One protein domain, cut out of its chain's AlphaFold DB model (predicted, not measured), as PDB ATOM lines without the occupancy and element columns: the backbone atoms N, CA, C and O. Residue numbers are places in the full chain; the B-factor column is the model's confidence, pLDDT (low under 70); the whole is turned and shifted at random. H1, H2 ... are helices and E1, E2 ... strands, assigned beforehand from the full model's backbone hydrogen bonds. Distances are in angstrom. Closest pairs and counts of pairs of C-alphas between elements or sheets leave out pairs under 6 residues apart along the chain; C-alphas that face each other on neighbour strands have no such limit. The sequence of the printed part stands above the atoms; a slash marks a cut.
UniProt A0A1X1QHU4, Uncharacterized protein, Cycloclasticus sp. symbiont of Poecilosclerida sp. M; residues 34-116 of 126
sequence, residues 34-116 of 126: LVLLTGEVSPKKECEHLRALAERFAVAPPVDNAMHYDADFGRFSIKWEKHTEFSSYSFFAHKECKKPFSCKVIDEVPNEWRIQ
ATOM      1  N   LEU A  34     -35.281  31.077 -24.642       93.12
ATOM      2  CA  LEU A  34     -36.505  30.862 -25.395       93.12
ATOM      3  C   LEU A  34     -37.392  32.100 -25.292       93.12
ATOM      4  O   LEU A  34     -37.611  32.630 -24.207       93.12
ATOM      5  N   VAL A  35     -37.937  32.524 -26.428       92.38
ATOM      6  CA  VAL A  35     -38.925  33.602 -26.506       92.38
ATOM      7  C   VAL A  35     -40.188  33.033 -27.126       92.38
ATOM      8  O   VAL A  35     -40.145  32.478 -28.224       92.38
ATOM      9  N   LEU A  36     -41.302  33.156 -26.412       89.50
ATOM     10  CA  LEU A  36     -42.601  32.660 -26.846       89.50
ATOM     11  C   LEU A  36     -43.553  33.834 -27.023       89.50
ATOM     12  O   LEU A  36     -43.777  34.590 -26.081       89.50
ATOM     13  N   LEU A  37     -44.139  33.967 -28.214       90.00
ATOM     14  CA  LEU A  37     -45.247  34.893 -28.424       90.00
ATOM     15  C   LEU A  37     -46.429  34.434 -27.577       90.00
ATOM     16  O   LEU A  37     -46.895  33.296 -27.700       90.00
ATOM     17  N   THR A  38     -46.901  35.321 -26.709       82.12
ATOM     18  CA  THR A  38     -47.947  34.963 -25.755       82.12
ATOM     19  C   THR A  38     -49.336  35.308 -26.244       82.12
ATOM     20  O   THR A  38     -50.275  34.699 -25.757       82.12
ATOM     21  N   GLY A  39     -49.503  36.218 -27.211       82.44
ATOM     22  CA  GLY A  39     -50.834  36.601 -27.698       82.44
ATOM     23  C   GLY A  39     -51.786  36.911 -26.533       82.44
ATOM     24  O   GLY A  39     -51.486  37.759 -25.699       82.44
ATOM     25  N   GLU A  40     -52.885  36.162 -26.429       78.88
ATOM     26  CA  GLU A  40     -53.889  36.290 -25.357       78.88
ATOM     27  C   GLU A  40     -53.598  35.447 -24.094       78.88
ATOM     28  O   GLU A  40     -54.430  35.341 -23.190       78.88
ATOM     29  N   VAL A  41     -52.427  34.810 -23.996       83.94
ATOM     30  CA  VAL A  41     -52.035  34.047 -22.807       83.94
ATOM     31  C   VAL A  41     -51.846  35.001 -21.631       83.94
ATOM     32  O   VAL A  41     -50.888  35.778 -21.555       83.94
ATOM     33  N   SER A  42     -52.776  34.901 -20.681       86.12
ATOM     34  CA  SER A  42     -52.743  35.651 -19.429       86.12
ATOM     35  C   SER A  42     -51.506  35.291 -18.590       86.12
ATOM     36  O   SER A  42     -51.168  34.103 -18.535       86.12
ATOM     37  N   PRO A  43     -50.931  36.243 -17.830       87.50
ATOM     38  CA  PRO A  43     -49.851  35.969 -16.874       87.50
ATOM     39  C   PRO A  43     -50.169  34.815 -15.913       87.50
ATOM     40  O   PRO A  43     -49.297  34.011 -15.602       87.50
ATOM     41  N   LYS A  44     -51.440  34.674 -15.508       91.31
ATOM     42  CA  LYS A  44     -51.914  33.579 -14.651       91.31
ATOM     43  C   LYS A  44     -51.594  32.190 -15.214       91.31
ATOM     44  O   LYS A  44     -51.064  31.361 -14.489       91.31
ATOM     45  N   LYS A  45     -51.881  31.953 -16.499       91.19
ATOM     46  CA  LYS A  45     -51.642  30.657 -17.163       91.19
ATOM     47  C   LYS A  45     -50.155  30.312 -17.230       91.19
ATOM     48  O   LYS A  45     -49.784  29.158 -17.058       91.19
ATOM     49  N   GLU A  46     -49.300  31.305 -17.458       92.12
ATOM     50  CA  GLU A  46     -47.849  31.098 -17.416       92.12
ATOM     51  C   GLU A  46     -47.348  30.831 -16.000       92.12
ATOM     52  O   GLU A  46     -46.546  29.923 -15.802       92.12
ATOM     53  N   CYS A  47     -47.875  31.547 -15.002       94.38
ATOM     54  CA  CYS A  47     -47.575  31.273 -13.599       94.38
ATOM     55  C   CYS A  47     -48.019  29.859 -13.191       94.38
ATOM     56  O   CYS A  47     -47.277  29.172 -12.499       94.38
ATOM     57  N   GLU A  48     -49.190  29.393 -13.640       94.31
ATOM     58  CA  GLU A  48     -49.672  28.019 -13.424       94.31
ATOM     59  C   GLU A  48     -48.744  26.986 -14.081       94.31
ATOM     60  O   GLU A  48     -48.408  25.971 -13.470       94.31
ATOM     61  N   HIS A  49     -48.266  27.265 -15.296       93.38
ATOM     62  CA  HIS A  49     -47.314  26.396 -15.979       93.38
ATOM     63  C   HIS A  49     -45.959  26.336 -15.255       93.38
ATOM     64  O   HIS A  49     -45.410  25.254 -15.051       93.38
ATOM     65  N   LEU A  50     -45.429  27.477 -14.806       95.19
ATOM     66  CA  LEU A  50     -44.208  27.544 -13.994       95.19
ATOM     67  C   LEU A  50     -44.382  26.878 -12.624       95.19
ATOM     68  O   LEU A  50     -43.465  26.215 -12.145       95.19
ATOM     69  N   ARG A  51     -45.564  26.998 -12.012       96.19
ATOM     70  CA  ARG A  51     -45.908  26.339 -10.747       96.19
ATOM     71  C   ARG A  51     -45.847  24.821 -10.863       96.19
ATOM     72  O   ARG A  51     -45.235  24.197 -10.006       96.19
ATOM     73  N   ALA A  52     -46.376  24.242 -11.942       94.56
ATOM     74  CA  ALA A  52     -46.287  22.797 -12.176       94.56
ATOM     75  C   ALA A  52     -44.828  22.298 -12.231       94.56
ATOM     76  O   ALA A  52     -44.517  21.198 -11.770       94.56
ATOM     77  N   LEU A  53     -43.910  23.115 -12.761       95.19
ATOM     78  CA  LEU A  53     -42.481  22.811 -12.723       95.19
ATOM     79  C   LEU A  53     -41.903  22.968 -11.315       95.19
ATOM     80  O   LEU A  53     -41.189  22.083 -10.855       95.19
ATOM     81  N   ALA A  54     -42.213  24.072 -10.631       96.31
ATOM     82  CA  ALA A  54     -41.740  24.354  -9.276       96.31
ATOM     83  C   ALA A  54     -42.131  23.242  -8.289       96.31
ATOM     84  O   ALA A  54     -41.273  22.721  -7.578       96.31
ATOM     85  N   GLU A  55     -43.386  22.789  -8.328       95.62
ATOM     86  CA  GLU A  55     -43.902  21.709  -7.480       95.62
ATOM     87  C   GLU A  55     -43.124  20.403  -7.661       95.62
ATOM     88  O   GLU A  55     -42.753  19.755  -6.682       95.62
ATOM     89  N   ARG A  56     -42.800  20.036  -8.905       94.69
ATOM     90  CA  ARG A  56     -42.058  18.804  -9.200       94.69
ATOM     91  C   ARG A  56     -40.656  18.777  -8.592       94.69
ATOM     92  O   ARG A  56     -40.160  17.702  -8.263       94.69
ATOM     93  N   PHE A  57     -40.013  19.934  -8.487       95.56
ATOM     94  CA  PHE A  57     -38.666  20.072  -7.931       95.56
ATOM     95  C   PHE A  57     -38.676  20.554  -6.474       95.56
ATOM     96  O   PHE A  57     -37.611  20.810  -5.922       95.56
ATOM     97  N   ALA A  58     -39.856  20.663  -5.849       96.31
ATOM     98  CA  ALA A  58     -40.040  21.218  -4.508       96.31
ATOM     99  C   ALA A  58     -39.444  22.635  -4.343       96.31
ATOM    100  O   ALA A  58     -38.904  22.984  -3.294       96.31
ATOM    101  N   VAL A  59     -39.555  23.451  -5.393       97.31
ATOM    102  CA  VAL A  59     -39.134  24.857  -5.434       97.31
ATOM    103  C   VAL A  59     -40.342  25.758  -5.162       97.31
ATOM    104  O   VAL A  59     -41.475  25.414  -5.500       97.31
ATOM    105  N   ALA A  60     -40.117  26.919  -4.543       96.94
ATOM    106  CA  ALA A  60     -41.180  27.889  -4.288       96.94
ATOM    107  C   ALA A  60     -41.780  28.396  -5.617       96.94
ATOM    108  O   ALA A  60     -41.031  28.904  -6.447       96.94
ATOM    109  N   PRO A  61     -43.103  28.286  -5.841       96.50
ATOM    110  CA  PRO A  61     -43.719  28.691  -7.102       96.50
ATOM    111  C   PRO A  61     -43.777  30.221  -7.253       96.50
ATOM    112  O   PRO A  61     -43.701  30.942  -6.253       96.50
ATOM    113  N   PRO A  62     -43.995  30.744  -8.477       95.69
ATOM    114  CA  PRO A  62     -44.271  32.164  -8.659       95.69
ATOM    115  C   PRO A  62     -45.550  32.576  -7.922       95.69
ATOM    116  O   PRO A  62     -46.512  31.802  -7.800       95.69
ATOM    117  N   VAL A  63     -45.576  33.835  -7.479       93.38
ATOM    118  CA  VAL A  63     -46.805  34.482  -7.005       93.38
ATOM    119  C   VAL A  63     -47.807  34.618  -8.152       93.38
ATOM    120  O   VAL A  63     -47.432  34.709  -9.323       93.38
ATOM    121  N   ASP A  64     -49.097  34.632  -7.827       88.56
ATOM    122  CA  ASP A  64     -50.138  34.754  -8.847       88.56
ATOM    123  C   ASP A  64     -50.010  36.074  -9.619       88.56
ATOM    124  O   ASP A  64     -49.836  37.143  -9.033       88.56
ATOM    125  N   ASN A  65     -50.120  35.990 -10.950       88.62
ATOM    126  CA  ASN A  65     -49.930  37.112 -11.876       88.62
ATOM    127  C   ASN A  65     -48.563  37.813 -11.757       88.62
ATOM    128  O   ASN A  65     -48.456  39.000 -12.077       88.62
ATOM    129  N   ALA A  66     -47.519  37.097 -11.328       91.50
ATOM    130  CA  ALA A  66     -46.154  37.593 -11.426       91.50
ATOM    131  C   ALA A  66     -45.824  38.003 -12.872       91.50
ATOM    132  O   ALA A  66     -46.329  37.421 -13.830       91.50
ATOM    133  N   MET A  67     -44.952  39.000 -13.022       91.94
ATOM    134  CA  MET A  67     -44.402  39.406 -14.325       91.94
ATOM    135  C   MET A  67     -42.943  38.977 -14.499       91.94
ATOM    136  O   MET A  67     -42.358  39.163 -15.560       91.94
ATOM    137  N   HIS A  68     -42.343  38.433 -13.446       92.44
ATOM    138  CA  HIS A  68     -41.014  37.855 -13.457       92.44
ATOM    139  C   HIS A  68     -40.964  36.712 -12.445       92.44
ATOM    140  O   HIS A  68     -41.708  36.710 -11.463       92.44
ATOM    141  N   TYR A  69     -40.088  35.747 -12.681       93.94
ATOM    142  CA  TYR A  69     -39.850  34.629 -11.780       93.94
ATOM    143  C   TYR A  69     -38.413  34.162 -11.958       93.94
ATOM    144  O   TYR A  69     -38.001  33.873 -13.079       93.94
ATOM    145  N   ASP A  70     -37.659  34.115 -10.867       93.88
ATOM    146  CA  ASP A  70     -36.279  33.639 -10.846       93.88
ATOM    147  C   ASP A  70     -36.187  32.541  -9.788       93.88
ATOM    148  O   ASP A  70     -36.623  32.740  -8.650       93.88
ATOM    149  N   ALA A  71     -35.703  31.364 -10.171       94.81
ATOM    150  CA  ALA A  71     -35.695  30.208  -9.288       94.81
ATOM    151  C   ALA A  71     -34.607  29.197  -9.650       94.81
ATOM    152  O   ALA A  71     -34.368  28.902 -10.822       94.81
ATOM    153  N   ASP A  72     -33.987  28.627  -8.619       95.06
ATOM    154  CA  ASP A  72     -32.999  27.559  -8.728       95.06
ATOM    155  C   ASP A  72     -33.662  26.191  -8.498       95.06
ATOM    156  O   ASP A  72     -34.308  25.961  -7.477       95.06
ATOM    157  N   PHE A  73     -33.499  25.287  -9.464       95.12
ATOM    158  CA  PHE A  73     -34.010  23.913  -9.458       95.12
ATOM    159  C   PHE A  73     -32.881  22.892  -9.199       95.12
ATOM    160  O   PHE A  73     -33.029  21.690  -9.443       95.12
ATOM    161  N   GLY A  74     -31.717  23.360  -8.746       92.94
ATOM    162  CA  GLY A  74     -30.530  22.585  -8.401       92.94
ATOM    163  C   GLY A  74     -29.658  22.244  -9.608       92.94
ATOM    164  O   GLY A  74     -28.475  22.571  -9.635       92.94
ATOM    165  N   ARG A  75     -30.213  21.570 -10.626       91.94
ATOM    166  CA  ARG A  75     -29.455  21.242 -11.859       91.94
ATOM    167  C   ARG A  75     -29.417  22.385 -12.863       91.94
ATOM    168  O   ARG A  75     -28.503  22.464 -13.683       91.94
ATOM    169  N   PHE A  76     -30.435  23.226 -12.822       95.00
ATOM    170  CA  PHE A  76     -30.560  24.417 -13.634       95.00
ATOM    171  C   PHE A  76     -31.342  25.466 -12.847       95.00
ATOM    172  O   PHE A  76     -32.099  25.125 -11.942       95.00
ATOM    173  N   SER A  77     -31.207  26.725 -13.230       95.50
ATOM    174  CA  SER A  77     -32.082  27.804 -12.781       95.50
ATOM    175  C   SER A  77     -32.873  28.374 -13.952       95.50
ATOM    176  O   SER A  77     -32.472  28.243 -15.114       95.50
ATOM    177  N   ILE A  78     -34.022  28.969 -13.648       95.44
ATOM    178  CA  ILE A  78     -34.890  29.640 -14.614       95.44
ATOM    179  C   ILE A  78     -35.021  31.094 -14.226       95.44
ATOM    180  O   ILE A  78     -35.394  31.384 -13.096       95.44
ATOM    181  N   LYS A  79     -34.871  31.959 -15.225       95.00
ATOM    182  CA  LYS A  79     -35.389  33.319 -15.215       95.00
ATOM    183  C   LYS A  79     -36.472  33.465 -16.272       95.00
ATOM    184  O   LYS A  79     -36.208  33.307 -17.464       95.00
ATOM    185  N   TRP A  80     -37.685  33.756 -15.834       94.94
ATOM    186  CA  TRP A  80     -38.833  34.051 -16.679       94.94
ATOM    187  C   TRP A  80     -39.220  35.519 -16.547       94.94
ATOM    188  O   TRP A  80     -39.282  36.044 -15.435       94.94
ATOM    189  N   GLU A  81     -39.521  36.164 -17.671       93.19
ATOM    190  CA  GLU A  81     -40.058  37.523 -17.713       93.19
ATOM    191  C   GLU A  81     -41.243  37.597 -18.677       93.19
ATOM    192  O   GLU A  81     -41.156  37.194 -19.841       93.19
ATOM    193  N   LYS A  82     -42.350  38.159 -18.189       91.56
ATOM    194  CA  LYS A  82     -43.543  38.466 -18.970       91.56
ATOM    195  C   LYS A  82     -43.418  39.858 -19.571       91.56
ATOM    196  O   LYS A  82     -43.293  40.853 -18.856       91.56
ATOM    197  N   HIS A  83     -43.537  39.935 -20.888       90.00
ATOM    198  CA  HIS A  83     -43.715  41.181 -21.622       90.00
ATOM    199  C   HIS A  83     -45.135  41.242 -22.198       90.00
ATOM    200  O   HIS A  83     -45.923  40.301 -22.083       90.00
ATOM    201  N   THR A  84     -45.480  42.375 -22.812       85.88
ATOM    202  CA  THR A  84     -46.815  42.588 -23.387       85.88
ATOM    203  C   THR A  84     -47.118  41.602 -24.520       85.88
ATOM    204  O   THR A  84     -48.218  41.066 -24.586       85.88
ATOM    205  N   GLU A  85     -46.147  41.341 -25.399       88.81
ATOM    206  CA  GLU A  85     -46.356  40.554 -26.628       88.81
ATOM    207  C   GLU A  85     -45.790  39.129 -26.537       88.81
ATOM    208  O   GLU A  85     -46.235  38.212 -27.236       88.81
ATOM    209  N   PHE A  86     -44.807  38.931 -25.663       91.00
ATOM    210  CA  PHE A  86     -44.072  37.685 -25.518       91.00
ATOM    211  C   PHE A  86     -43.659  37.450 -24.069       91.00
ATOM    212  O   PHE A  86     -43.663  38.363 -23.247       91.00
ATOM    213  N   SER A  87     -43.219  36.234 -23.783       93.50
ATOM    214  CA  SER A  87     -42.482  35.914 -22.567       93.50
ATOM    215  C   SER A  87     -41.121  35.356 -22.917       93.50
ATOM    216  O   SER A  87     -40.970  34.623 -23.901       93.50
ATOM    217  N   SER A  88     -40.134  35.706 -22.106       93.62
ATOM    218  CA  SER A  88     -38.786  35.171 -22.212       93.62
ATOM    219  C   SER A  88     -38.532  34.156 -21.101       93.62
ATOM    220  O   SER A  88     -38.987  34.317 -19.971       93.62
ATOM    221  N   TYR A  89     -37.825  33.083 -21.444       94.81
ATOM    222  CA  TYR A  89     -37.396  32.032 -20.533       94.81
ATOM    223  C   TYR A  89     -35.899  31.815 -20.741       94.81
ATOM    224  O   TYR A  89     -35.461  31.391 -21.812       94.81
ATOM    225  N   SER A  90     -35.112  32.102 -19.714       95.38
ATOM    226  CA  SER A  90     -33.676  31.845 -19.675       95.38
ATOM    227  C   SER A  90     -33.411  30.693 -18.721       95.38
ATOM    228  O   SER A  90     -33.795  30.756 -17.558       95.38
ATOM    229  N   PHE A  91     -32.748  29.654 -19.207       95.69
ATOM    230  CA  PHE A  91     -32.350  28.492 -18.423       95.69
ATOM    231  C   PHE A  91     -30.834  28.495 -18.286       95.69
ATOM    232  O   PHE A  91     -30.137  28.527 -19.304       95.69
ATOM    233  N   PHE A  92     -30.323  28.418 -17.063       95.44
ATOM    234  CA  PHE A  92     -28.889  28.438 -16.774       95.44
ATOM    235  C   PHE A  92     -28.464  27.144 -16.095       95.44
ATOM    236  O   PHE A  92     -29.190  26.619 -15.261       95.44
ATOM    237  N   ALA A  93     -27.283  26.628 -16.426       94.81
ATOM    238  CA  ALA A  93     -26.668  25.533 -15.679       94.81
ATOM    239  C   ALA A  93     -25.159  25.730 -15.595       94.81
ATOM    240  O   ALA A  93     -24.504  26.008 -16.605       94.81
ATOM    241  N   HIS A  94     -24.601  25.545 -14.402       93.12
ATOM    242  CA  HIS A  94     -23.162  25.586 -14.188       93.12
ATOM    243  C   HIS A  94     -22.538  24.256 -14.629       93.12
ATOM    244  O   HIS A  94     -22.523  23.278 -13.882       93.12
ATOM    245  N   LYS A  95     -22.099  24.188 -15.891       89.69
ATOM    246  CA  LYS A  95     -21.499  22.980 -16.469       89.69
ATOM    247  C   LYS A  95     -20.474  23.297 -17.545       89.69
ATOM    248  O   LYS A  95     -20.653  24.198 -18.370       89.69
ATOM    249  N   GLU A  96     -19.418  22.492 -17.576       91.12
ATOM    250  CA  GLU A  96     -18.463  22.491 -18.678       91.12
ATOM    251  C   GLU A  96     -19.078  21.856 -19.923       91.12
ATOM    252  O   GLU A  96     -19.733  20.813 -19.863       91.12
ATOM    253  N   CYS A  97     -18.825  22.465 -21.079       90.19
ATOM    254  CA  CYS A  97     -19.230  21.906 -22.355       90.19
ATOM    255  C   CYS A  97     -18.066  21.938 -23.341       90.19
ATOM    256  O   CYS A  97     -17.660  22.994 -23.819       90.19
ATOM    257  N   LYS A  98     -17.528  20.755 -23.653       90.00
ATOM    258  CA  LYS A  98     -16.357  20.610 -24.534       90.00
ATOM    259  C   LYS A  98     -16.661  20.935 -25.996       90.00
ATOM    260  O   LYS A  98     -15.752  21.276 -26.745       90.00
ATOM    261  N   LYS A  99     -17.922  20.795 -26.416       91.69
ATOM    262  CA  LYS A  99     -18.385  21.138 -27.765       91.69
ATOM    263  C   LYS A  99     -19.399  22.279 -27.664       91.69
ATOM    264  O   LYS A  99     -20.366  22.136 -26.919       91.69
ATOM    265  N   PRO A 100     -19.232  23.383 -28.408       86.75
ATOM    266  CA  PRO A 100     -20.204  24.471 -28.394       86.75
ATOM    267  C   PRO A 100     -21.633  23.971 -28.652       86.75
ATOM    268  O   PRO A 100     -21.859  23.158 -29.548       86.75
ATOM    269  N   PHE A 101     -22.590  24.451 -27.853       84.56
ATOM    270  CA  PHE A 101     -24.035  24.196 -27.986       84.56
ATOM    271  C   PHE A 101     -24.505  22.732 -27.858       84.56
ATOM    272  O   PHE A 101     -25.695  22.464 -28.039       84.56
ATOM    273  N   SER A 102     -23.635  21.776 -27.508       91.00
ATOM    274  CA  SER A 102     -24.058  20.378 -27.316       91.00
ATOM    275  C   SER A 102     -24.704  20.118 -25.954       91.00
ATOM    276  O   SER A 102     -25.445  19.155 -25.808       91.00
ATOM    277  N   CYS A 103     -24.423  20.954 -24.953       91.75
ATOM    278  CA  CYS A 103     -24.915  20.798 -23.583       91.75
ATOM    279  C   CYS A 103     -26.059  21.779 -23.313       91.75
ATOM    280  O   CYS A 103     -25.944  22.659 -22.459       91.75
ATOM    281  N   LYS A 104     -27.153  21.663 -24.064       93.44
ATOM    282  CA  LYS A 104     -28.297  22.569 -23.926       93.44
ATOM    283  C   LYS A 104     -28.886  22.426 -22.521       93.44
ATOM    284  O   LYS A 104     -29.010  21.320 -22.002       93.44
ATOM    285  N   VAL A 105     -29.200  23.545 -21.879       94.62
ATOM    286  CA  VAL A 105     -29.779  23.540 -20.527       94.62
ATOM    287  C   VAL A 105     -31.241  23.130 -20.575       94.62
ATOM    288  O   VAL A 105     -31.716  22.434 -19.690       94.62
ATOM    289  N   ILE A 106     -31.935  23.488 -21.655       93.81
ATOM    290  CA  ILE A 106     -33.341  23.131 -21.855       93.81
ATOM    291  C   ILE A 106     -33.587  21.613 -21.847       93.81
ATOM    292  O   ILE A 106     -34.717  21.191 -21.650       93.81
ATOM    293  N   ASP A 107     -32.559  20.785 -22.049       92.94
ATOM    294  CA  ASP A 107     -32.679  19.323 -21.972       92.94
ATOM    295  C   ASP A 107     -32.688  18.792 -20.524       92.94
ATOM    296  O   ASP A 107     -33.087  17.653 -20.304       92.94
ATOM    297  N   GLU A 108     -32.318  19.615 -19.535       92.50
ATOM    298  CA  GLU A 108     -32.471  19.310 -18.100       92.50
ATOM    299  C   GLU A 108     -33.917  19.530 -17.613       92.50
ATOM    300  O   GLU A 108     -34.307  19.054 -16.545       92.50
ATOM    301  N   VAL A 109     -34.723  20.259 -18.395       93.00
ATOM    302  CA  VAL A 109     -36.122  20.563 -18.086       93.00
ATOM    303  C   VAL A 109     -37.007  19.396 -18.547       93.00
ATOM    304  O   VAL A 109     -36.860  18.945 -19.688       93.00
ATOM    305  N   PRO A 110     -37.952  18.909 -17.717       92.88
ATOM    306  CA  PRO A 110     -38.798  17.769 -18.066       92.88
ATOM    307  C   PRO A 110     -39.506  17.926 -19.417       92.88
ATOM    308  O   PRO A 110     -40.105  18.964 -19.703       92.88
ATOM    309  N   ASN A 111     -39.472  16.874 -20.239       89.38
ATOM    310  CA  ASN A 111     -40.051  16.873 -21.588       89.38
ATOM    311  C   ASN A 111     -41.528  17.248 -21.587       89.38
ATOM    312  O   ASN A 111     -41.944  18.069 -22.394       89.38
ATOM    313  N   GLU A 112     -42.294  16.670 -20.669       86.69
ATOM    314  CA  GLU A 112     -43.721  16.913 -20.478       86.69
ATOM    315  C   GLU A 112     -44.039  18.389 -20.234       86.69
ATOM    316  O   GLU A 112     -45.034  18.885 -20.750       86.69
ATOM    317  N   TRP A 113     -43.164  19.104 -19.522       90.25
ATOM    318  CA  TRP A 113     -43.314  20.538 -19.312       90.25
ATOM    319  C   TRP A 113     -43.035  21.305 -20.610       90.25
ATOM    320  O   TRP A 113     -43.806  22.172 -20.997       90.25
ATOM    321  N   ARG A 114     -41.991  20.919 -21.357       85.88
ATOM    322  CA  ARG A 114     -41.610  21.575 -22.623       85.88
ATOM    323  C   ARG A 114     -42.642  21.419 -23.741       85.88
ATOM    324  O   ARG A 114     -42.838  22.345 -24.523       85.88
ATOM    325  N   ILE A 115     -43.250  20.239 -23.861       76.81
ATOM    326  CA  ILE A 115     -44.189  19.910 -24.949       76.81
ATOM    327  C   ILE A 115     -45.629  20.314 -24.647       76.81
ATOM    328  O   ILE A 115     -46.494  20.085 -25.487       76.81
ATOM    329  N   GLN A 116     -45.904  20.864 -23.464       72.94
ATOM    330  CA  GLN A 116     -47.218  21.367 -23.097       72.94
ATOM    331  C   GLN A 116     -47.266  22.869 -23.418       72.94
ATOM    332  O   GLN A 116     -46.899  23.685 -22.572       72.94
TER     333      GLN A 116
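This is residues 34 to 116 of the 126 residues of an uncharacterized protein of Cycloclasticus sp. symbiont of Poecilosclerida sp. M (UniProt A0A1X1QHU4). A sheet of four antiparallel strands forms a wall, with the long helix H1 lying along its strands over E3 and E2 on one face; the short H2 is on that same face beside E4, and no named helix is on the other face. The short H3 is off the sheet, close to H1, and residues 96 to 102, in the link from E4 to H2, stick out from the body. The printed part has 83 residues, with four named strands and three named helices in the order E1 H1 E2 E3 E4 H2 H3; across the sheet the order is E1 E4 E3 E2. The class is mixed, helices and strands, and the whole is compact, with a radius of gyration of the C-alphas of 13.1 A and spans of 40 by 27 by 20 A.

Start at edge strand E1, residues 34 to 37, which is the antiparallel neighbour of E4, residues 86 to 93; look for N 34 and O 89, within hydrogen-bond range at 2.9 A. E2, residues 68 to 72, E3, residues 77 to 82, and E4 form a meander, each strand the antiparallel neighbour of the one before, and E2 and E3, like E3 and E4, are a hairpin. Between E2 and E3 find N 78 and O 71 at 2.8 A; between E3 and E4, N 79 and O 90 at 2.8 A. H1, residues 43 to 56, is on the sheet at a height of 10.4 A, over E3 and E2, and runs along the strands, at 4 degrees to E3 on the local plane; its closest C-alphas to E3 are those of Pro 43 and Lys 82, 7.1 A apart. H2, residues 105 to 108, is on the same face at a height of 7.1 A, but only just over none of the strands, with 2 of its 4 C-alphas falling on E4; the closest C-alphas of H2 and E4, those of Val 105 and Phe 91, are 6.0 A apart. H3, residues 111 to 114, is not on the sheet; it is close to H1 but not clearly touching, with the C-alphas of Leu 53 and Trp 113 the closest at 7.0 A. In H1, 9 of 10 O i to N i+4 pairs are within hydrogen-bond range; H2 and H3 are too short for such a pair.

Find C-alpha 34 at (-36.505, 30.862, -25.395), where E1 begins. H1 starts at C-alpha 43, (-49.851, 35.969, -16.874), and covers 20.4 A. E2 measures 13.9 A, E3 16.8 A and E4, the longest strand, 23.4 A. H2 and H3 have four residues each, and H3 ends at C-alpha 114, (-41.610, 21.575, -22.623).

The C-alphas of Glu 40 and Lys 98 are the two farthest apart, at 40.7 A. The links from H1 to E2 and from E4 to H2 are long, with 11 residues each. The printed part has no cut; its mean pLDDT is 91.7, and no printed residue is under 70.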